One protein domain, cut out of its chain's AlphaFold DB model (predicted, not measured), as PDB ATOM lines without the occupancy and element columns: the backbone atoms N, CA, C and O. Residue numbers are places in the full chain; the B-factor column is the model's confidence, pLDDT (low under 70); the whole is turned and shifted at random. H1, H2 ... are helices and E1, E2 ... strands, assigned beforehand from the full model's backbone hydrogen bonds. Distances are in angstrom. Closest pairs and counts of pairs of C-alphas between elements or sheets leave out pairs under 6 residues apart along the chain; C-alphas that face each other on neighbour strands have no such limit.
ATOM      1  N   PRO A  46     441.075 596.984 405.760       91.75
ATOM      2  CA  PRO A  46     440.205 596.207 404.876       91.75
ATOM      3  C   PRO A  46     440.919 595.778 403.587       91.75
ATOM      4  O   PRO A  46     440.417 594.918 402.864       91.75
ATOM      5  N   GLY A  47     442.094 596.345 403.307       96.50
ATOM      6  CA  GLY A  47     442.903 596.076 402.141       96.50
ATOM      7  C   GLY A  47     442.335 596.696 400.869       96.50
ATOM      8  O   GLY A  47     441.228 597.229 400.810       96.50
ATOM      9  N   SER A  48     443.128 596.609 399.811       97.19
ATOM     10  CA  SER A  48     442.772 597.044 398.465       97.19
ATOM     11  C   SER A  48     442.846 595.871 397.497       97.19
ATOM     12  O   SER A  48     443.738 595.031 397.604       97.19
ATOM     13  N   ASP A  49     441.937 595.833 396.530       97.31
ATOM     14  CA  ASP A  49     441.951 594.913 395.389       97.31
ATOM     15  C   ASP A  49     442.741 595.467 394.187       97.31
ATOM     16  O   ASP A  49     442.869 594.817 393.149       97.31
ATOM     17  N   GLN A  50     443.299 596.676 394.313       97.75
ATOM     18  CA  GLN A  50     444.003 597.319 393.214       97.75
ATOM     19  C   GLN A  50     445.297 596.565 392.885       97.75
ATOM     20  O   GLN A  50     446.103 596.326 393.801       97.75
ATOM     21  N   PRO A  51     445.553 596.265 391.594       96.94
ATOM     22  CA  PRO A  51     446.735 595.532 391.163       96.94
ATOM     23  C   PRO A  51     448.032 596.097 391.737       96.94
ATOM     24  O   PRO A  51     448.224 597.310 391.855       96.94
ATOM     25  N   LEU A  52     448.950 595.199 392.077       97.00
ATOM     26  CA  LEU A  52     450.274 595.572 392.541       97.00
ATOM     27  C   LEU A  52     451.169 595.875 391.338       97.00
ATOM     28  O   LEU A  52     451.417 595.001 390.509       97.00
ATOM     29  N   GLN A  53     451.712 597.088 391.276       96.12
ATOM     30  CA  GLN A  53     452.818 597.387 390.371       96.12
ATOM     31  C   GLN A  53     454.123 596.842 390.973       96.12
ATOM     32  O   GLN A  53     454.501 597.228 392.081       96.12
ATOM     33  N   LEU A  54     454.799 595.959 390.239       93.31
ATOM     34  CA  LEU A  54     456.072 595.350 390.616       93.31
ATOM     35  C   LEU A  54     457.053 595.486 389.445       93.31
ATOM     36  O   LEU A  54     456.942 594.791 388.433       93.31
ATOM     37  N   GLY A  55     457.961 596.460 389.539       87.69
ATOM     38  CA  GLY A  55     458.781 596.877 388.400       87.69
ATOM     39  C   GLY A  55     457.905 597.291 387.211       87.69
ATOM     40  O   GLY A  55     456.987 598.101 387.352       87.69
ATOM     41  N   SER A  56     458.148 596.702 386.040       88.56
ATOM     42  CA  SER A  56     457.345 596.920 384.826       88.56
ATOM     43  C   SER A  56     456.060 596.082 384.760       88.56
ATOM     44  O   SER A  56     455.284 596.225 383.816       88.56
ATOM     45  N   ARG A  57     455.806 595.213 385.745       89.69
ATOM     46  CA  ARG A  57     454.698 594.251 385.734       89.69
ATOM     47  C   ARG A  57     453.554 594.692 386.638       89.69
ATOM     48  O   ARG A  57     453.757 595.390 387.630       89.69
ATOM     49  N   ARG A  58     452.351 594.218 386.321       94.94
ATOM     50  CA  ARG A  58     451.172 594.324 387.184       94.94
ATOM     51  C   ARG A  58     450.744 592.937 387.624       94.94
ATOM     52  O   ARG A  58     450.530 592.074 386.779       94.94
ATOM     53  N   ILE A  59     450.620 592.750 388.929       96.56
ATOM     54  CA  ILE A  59     450.155 591.508 389.541       96.56
ATOM     55  C   ILE A  59     448.716 591.727 389.999       96.56
ATOM     56  O   ILE A  59     448.434 592.665 390.749       96.56
ATOM     57  N   GLY A  60     447.811 590.873 389.523       97.38
ATOM     58  CA  GLY A  60     446.434 590.832 390.004       97.38
ATOM     59  C   GLY A  60     446.400 590.366 391.456       97.38
ATOM     60  O   GLY A  60     447.063 589.393 391.813       97.38
ATOM     61  N   VAL A  61     445.641 591.070 392.291       97.81
ATOM     62  CA  VAL A  61     445.492 590.757 393.714       97.81
ATOM     63  C   VAL A  61     444.016 590.565 394.027       97.81
ATOM     64  O   VAL A  61     443.165 591.237 393.453       97.81
ATOM     65  N   LEU A  62     443.711 589.645 394.935       97.38
ATOM     66  CA  LEU A  62     442.388 589.557 395.549       97.38
ATOM     67  C   LEU A  62     442.257 590.620 396.636       97.38
ATOM     68  O   LEU A  62     441.231 591.287 396.741       97.38
ATOM     69  N   ARG A  63     443.315 590.779 397.436       98.12
ATOM     70  CA  ARG A  63     443.396 591.801 398.476       98.12
ATOM     71  C   ARG A  63     444.840 592.024 398.906       98.12
ATOM     72  O   ARG A  63     445.624 591.081 398.956       98.12
ATOM     73  N   ARG A  64     445.208 593.258 399.237       98.06
ATOM     74  CA  ARG A  64     446.514 593.585 399.822       98.06
ATOM     75  C   ARG A  64     446.424 594.713 400.842       98.06
ATOM     76  O   ARG A  64     445.679 595.666 400.635       98.06
ATOM     77  N   SER A  65     447.233 594.612 401.883       97.75
ATOM     78  CA  SER A  65     447.476 595.612 402.925       97.75
ATOM     79  C   SER A  65     448.972 595.934 402.979       97.75
ATOM     80  O   SER A  65     449.744 595.506 402.118       97.75
ATOM     81  N   THR A  66     449.417 596.666 403.994       95.62
ATOM     82  CA  THR A  66     450.849 596.778 404.328       95.62
ATOM     83  C   THR A  66     451.449 595.475 404.868       95.62
ATOM     84  O   THR A  66     452.660 595.295 404.796       95.62
ATOM     85  N   HIS A  67     450.629 594.565 405.401       97.00
ATOM     86  CA  HIS A  67     451.090 593.362 406.106       97.00
ATOM     87  C   HIS A  67     450.955 592.077 405.291       97.00
ATOM     88  O   HIS A  67     451.695 591.119 405.524       97.00
ATOM     89  N   ALA A  68     450.034 592.047 404.331       97.81
ATOM     90  CA  ALA A  68     449.777 590.865 403.532       97.81
ATOM     91  C   ALA A  68     449.404 591.208 402.090       97.81
ATOM     92  O   ALA A  68     448.734 592.203 401.818       97.81
ATOM     93  N   ILE A  69     449.770 590.325 401.168       98.38
ATOM     94  CA  ILE A  69     449.231 590.290 399.809       98.38
ATOM     95  C   ILE A  69     448.579 588.936 399.562       98.38
ATOM     96  O   ILE A  69     449.145 587.898 399.889       98.38
ATOM     97  N   TRP A  70     447.387 588.947 398.979       98.25
ATOM     98  CA  TRP A  70     446.644 587.754 398.618       98.25
ATOM     99  C   TRP A  70     446.395 587.725 397.115       98.25
ATOM    100  O   TRP A  70     445.707 588.590 396.571       98.25
ATOM    101  N   CYS A  71     446.940 586.709 396.449       98.06
ATOM    102  CA  CYS A  71     446.787 586.484 395.015       98.06
ATOM    103  C   CYS A  71     446.214 585.092 394.732       98.06
ATOM    104  O   CYS A  71     446.291 584.186 395.565       98.06
ATOM    105  N   ARG A  72     445.697 584.886 393.517       97.12
ATOM    106  CA  ARG A  72     445.482 583.528 393.001       97.12
ATOM    107  C   ARG A  72     446.795 582.978 392.453       97.12
ATOM    108  O   ARG A  72     447.634 583.733 391.962       97.12
ATOM    109  N   PHE A  73     446.935 581.656 392.451       96.12
ATOM    110  CA  PHE A  73     448.109 580.972 391.906       96.12
ATOM    111  C   PHE A  73     448.426 581.386 390.456       96.12
ATOM    112  O   PHE A  73     449.580 581.660 390.136       96.12
ATOM    113  N   ALA A  74     447.408 581.512 389.599       96.00
ATOM    114  CA  ALA A  74     447.578 581.898 388.195       96.00
ATOM    115  C   ALA A  74     448.128 583.327 388.007       96.00
ATOM    116  O   ALA A  74     448.874 583.584 387.062       96.00
ATOM    117  N   ASP A  75     447.800 584.255 388.910       96.31
ATOM    118  CA  ASP A  75     448.205 585.665 388.800       96.31
ATOM    119  C   ASP A  75     449.632 585.910 389.311       96.31
ATOM    120  O   ASP A  75     450.229 586.940 389.003       96.31
ATOM    121  N   LEU A  76     450.183 584.971 390.087       95.19
ATOM    122  CA  LEU A  76     451.500 585.101 390.705       95.19
ATOM    123  C   LEU A  76     452.493 584.045 390.201       95.19
ATOM    124  O   LEU A  76     453.566 584.382 389.715       95.19
ATOM    125  N   CYS A  77     452.145 582.763 390.290       93.88
ATOM    126  CA  CYS A  77     453.068 581.653 390.037       93.88
ATOM    127  C   CYS A  77     453.090 581.182 388.577       93.88
ATOM    128  O   CYS A  77     454.068 580.567 388.157       93.88
ATOM    129  N   GLU A  78     452.033 581.437 387.801       93.38
ATOM    130  CA  GLU A  78     451.987 581.089 386.367       93.38
ATOM    131  C   GLU A  78     452.384 582.248 385.450       93.38
ATOM    132  O   GLU A  78     452.533 582.071 384.239       93.38
ATOM    133  N   GLN A  79     452.604 583.426 386.028       93.19
ATOM    134  CA  GLN A  79     453.141 584.573 385.318       93.19
ATOM    135  C   GLN A  79     454.654 584.418 385.112       93.19
ATOM    136  O   GLN A  79     455.324 583.755 385.905       93.19
ATOM    137  N   PRO A  80     455.237 585.048 384.075       91.56
ATOM    138  CA  PRO A  80     456.668 584.955 383.786       91.56
ATOM    139  C   PRO A  80     457.518 585.811 384.746       91.56
ATOM    140  O   PRO A  80     458.316 586.628 384.286       91.56
ATOM    141  N   LEU A  81     457.319 585.667 386.059       92.50
ATOM    142  CA  LEU A  81     458.057 586.360 387.116       92.50
ATOM    143  C   LEU A  81     459.449 585.748 387.311       92.50
ATOM    144  O   LEU A  81     459.628 584.532 387.270       92.50
ATOM    145  N   ALA A  82     460.442 586.606 387.523       91.44
ATOM    146  CA  ALA A  82     461.803 586.215 387.857       91.44
ATOM    147  C   ALA A  82     461.970 586.062 389.377       91.44
ATOM    148  O   ALA A  82     461.182 586.587 390.159       91.44
ATOM    149  N   ALA A  83     463.051 585.414 389.820       91.06
ATOM    150  CA  ALA A  83     463.369 585.292 391.248       91.06
ATOM    151  C   ALA A  83     463.400 586.656 391.972       91.06
ATOM    152  O   ALA A  83     462.947 586.766 393.107       91.06
ATOM    153  N   MET A  84     463.871 587.704 391.287       91.94
ATOM    154  CA  MET A  84     463.903 589.073 391.812       91.94
ATOM    155  C   MET A  84     462.509 589.637 392.106       91.94
ATOM    156  O   MET A  84     462.345 590.362 393.081       91.94
ATOM    157  N   ASP A  85     461.501 589.268 391.313       94.81
ATOM    158  CA  ASP A  85     460.121 589.696 391.549       94.81
ATOM    159  C   ASP A  85     459.606 589.104 392.874       94.81
ATOM    160  O   ASP A  85     459.018 589.805 393.693       94.81
ATOM    161  N   PHE A  86     459.896 587.827 393.142       94.50
ATOM    162  CA  PHE A  86     459.526 587.190 394.410       94.50
ATOM    163  C   PHE A  86     460.281 587.770 395.608       94.50
ATOM    164  O   PHE A  86     459.674 587.960 396.658       94.50
ATOM    165  N   MET A  87     461.566 588.101 395.457       94.00
ATOM    166  CA  MET A  87     462.320 588.780 396.519       94.00
ATOM    167  C   MET A  87     461.705 590.145 396.844       94.00
ATOM    168  O   MET A  87     461.409 590.413 398.003       94.00
ATOM    169  N   ALA A  88     461.381 590.946 395.826       95.38
ATOM    170  CA  ALA A  88     460.728 592.238 396.020       95.38
ATOM    171  C   ALA A  88     459.329 592.124 396.663       95.38
ATOM    172  O   ALA A  88     458.900 593.026 397.385       95.38
ATOM    173  N   LEU A  89     458.606 591.023 396.429       96.25
ATOM    174  CA  LEU A  89     457.363 590.733 397.148       96.25
ATOM    175  C   LEU A  89     457.618 590.438 398.625       96.25
ATOM    176  O   LEU A  89     456.926 591.006 399.466       96.25
ATOM    177  N   CYS A  90     458.602 589.594 398.935       95.44
ATOM    178  CA  CYS A  90     458.976 589.272 400.312       95.44
ATOM    179  C   CYS A  90     459.483 590.500 401.083       95.44
ATOM    180  O   CYS A  90     459.192 590.629 402.268       95.44
ATOM    181  N   ASP A  91     460.183 591.421 400.417       94.94
ATOM    182  CA  ASP A  91     460.646 592.672 401.029       94.94
ATOM    183  C   ASP A  91     459.481 593.611 401.378       94.94
ATOM    184  O   ASP A  91     459.543 594.369 402.346       94.94
ATOM    185  N   ARG A  92     458.404 593.581 400.580       96.06
ATOM    186  CA  ARG A  92     457.254 594.480 400.737       96.06
ATOM    187  C   ARG A  92     456.162 593.919 401.642       96.06
ATOM    188  O   ARG A  92     455.485 594.697 402.310       96.06
ATOM    189  N   PHE A  93     455.946 592.609 401.618       97.38
ATOM    190  CA  PHE A  93     454.833 591.966 402.306       97.38
ATOM    191  C   PHE A  93     455.347 590.891 403.264       97.38
ATOM    192  O   PHE A  93     455.823 589.848 402.812       97.38
ATOM    193  N   PRO A  94     455.178 591.093 404.583       95.56
ATOM    194  CA  PRO A  94     455.505 590.085 405.588       95.56
ATOM    195  C   PRO A  94     454.803 588.737 405.369       95.56
ATOM    196  O   PRO A  94     455.347 587.692 405.723       95.56
ATOM    197  N   ALA A  95     453.598 588.751 404.791       95.94
ATOM    198  CA  ALA A  95     452.842 587.552 404.457       95.94
ATOM    199  C   ALA A  95     452.350 587.562 403.002       95.94
ATOM    200  O   ALA A  95     451.810 588.550 402.504       95.94
ATOM    201  N   ILE A  96     452.477 586.416 402.334       97.38
ATOM    202  CA  ILE A  96     451.952 586.185 400.985       97.38
ATOM    203  C   ILE A  96     450.960 585.025 401.071       97.38
ATOM    204  O   ILE A  96     451.330 583.902 401.409       97.38
ATOM    205  N   LEU A  97     449.696 585.304 400.772       97.69
ATOM    206  CA  LEU A  97     448.614 584.328 400.718       97.69
ATOM    207  C   LEU A  97     448.352 583.953 399.258       97.69
ATOM    208  O   LEU A  97     448.282 584.819 398.384       97.69
ATOM    209  N   ILE A  98     448.183 582.659 398.987       97.06
ATOM    210  CA  ILE A  98     447.943 582.150 397.633       97.06
ATOM    211  C   ILE A  98     446.726 581.226 397.658       97.06
ATOM    212  O   ILE A  98     446.730 580.217 398.357       97.06
ATOM    213  N   SER A  99     445.689 581.567 396.889       96.31
ATOM    214  CA  SER A  99     444.488 580.739 396.697       96.31
ATOM    215  C   SER A  99     444.433 580.113 395.303       96.31
ATOM    216  O   SER A  99     445.261 580.406 394.435       96.31
ATOM    217  N   ALA A 100     443.431 579.255 395.081       93.88
ATOM    218  CA  ALA A 100     443.181 578.590 393.801       93.88
ATOM    219  C   ALA A 100     444.412 577.826 393.278       93.88
ATOM    220  O   ALA A 100     444.714 577.840 392.085       93.88
ATOM    221  N   ILE A 101     445.144 577.185 394.193       92.81
ATOM    222  CA  ILE A 101     446.280 576.335 393.849       92.81
ATOM    223  C   ILE A 101     445.710 575.070 393.187       92.81
ATOM    224  O   ILE A 101     444.938 574.354 393.833       92.81
ATOM    225  N   PRO A 102     446.034 574.788 391.912       90.25
ATOM    226  CA  PRO A 102     445.554 573.580 391.252       90.25
ATOM    227  C   PRO A 102     446.183 572.341 391.899       90.25
ATOM    228  O   PRO A 102     447.189 572.441 392.599       90.25
ATOM    229  N   ALA A 103     445.637 571.154 391.629       87.06
ATOM    230  CA  ALA A 103     446.288 569.911 392.029       87.06
ATOM    231  C   ALA A 103     447.702 569.847 391.415       87.06
ATOM    232  O   ALA A 103     447.874 569.688 390.205       87.06
TER     233      ALA A 103
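What this domain is: This is residues 46 to 103 of the 124 residues of an uncharacterized protein of Diploscapter pachys (UniProt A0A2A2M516). A parallel pair of strands, E3 and E4, a helix, H2, and a small hairpin, E1 and E2, make the three sides of a small domain, with E3 nearest its middle. The short helix H1 follows E3 directly. You have 58 printed residues, of which two named helices hold 14 and four named strands hold 16; along the chain the named elements come in the order E1, E2, E3, H1, H2, E4, and the class is mixed, helices and strands. The whole is compact, radius of gyration of the C-alphas 10.6 A, and rounded, 28 by 26 by 18 A.

How they stand to each other: Look first at E1, residues 52 to 54, and E2, residues 57 to 59: an antiparallel hairpin, with N 52 and O 59 2.9 A apart. E3, residues 68 to 72, and E4, residues 95 to 99, are parallel at 21 degrees, with N 97 and O 69 2.8 A apart. Between them in the chain come H1, residues 73 to 76, and H2, residues 83 to 92, giving a strand-helix-strand unit, two parallel neighbour strands joined through helices, with a right-handed crossover. E3 and H2 are near each other, with 6 pairs of C-alphas within 10 A. The closest C-alphas of E1 and H2 are those of Leu 54 and Asp 85, 7.0 A; of E2 and H1, those of Ile 59 and Asp 75, 6.2 A. E2 and E3 are only just apart, closest 8.2 A. Every O i to N i+4 pair of H2 is within hydrogen-bond range; H1 is too short for one.

Where its parts are: Find C-alpha 52 at (450.274, 595.572, 392.541), where E1 begins; it spans 6.1 A and E2 6.5 A. E3 runs 13.5 A, H1 5.5 A and H2 14.6 A. E4 runs 13.3 A to C-alpha 99 at (444.488, 580.739, 396.697).

The domain as a whole: The C-alphas of Ser 56 and Ala 103 are the two farthest apart, 30.1 A. The printed part has no cut, no link is long, and no printed residue is under 70 in pLDDT.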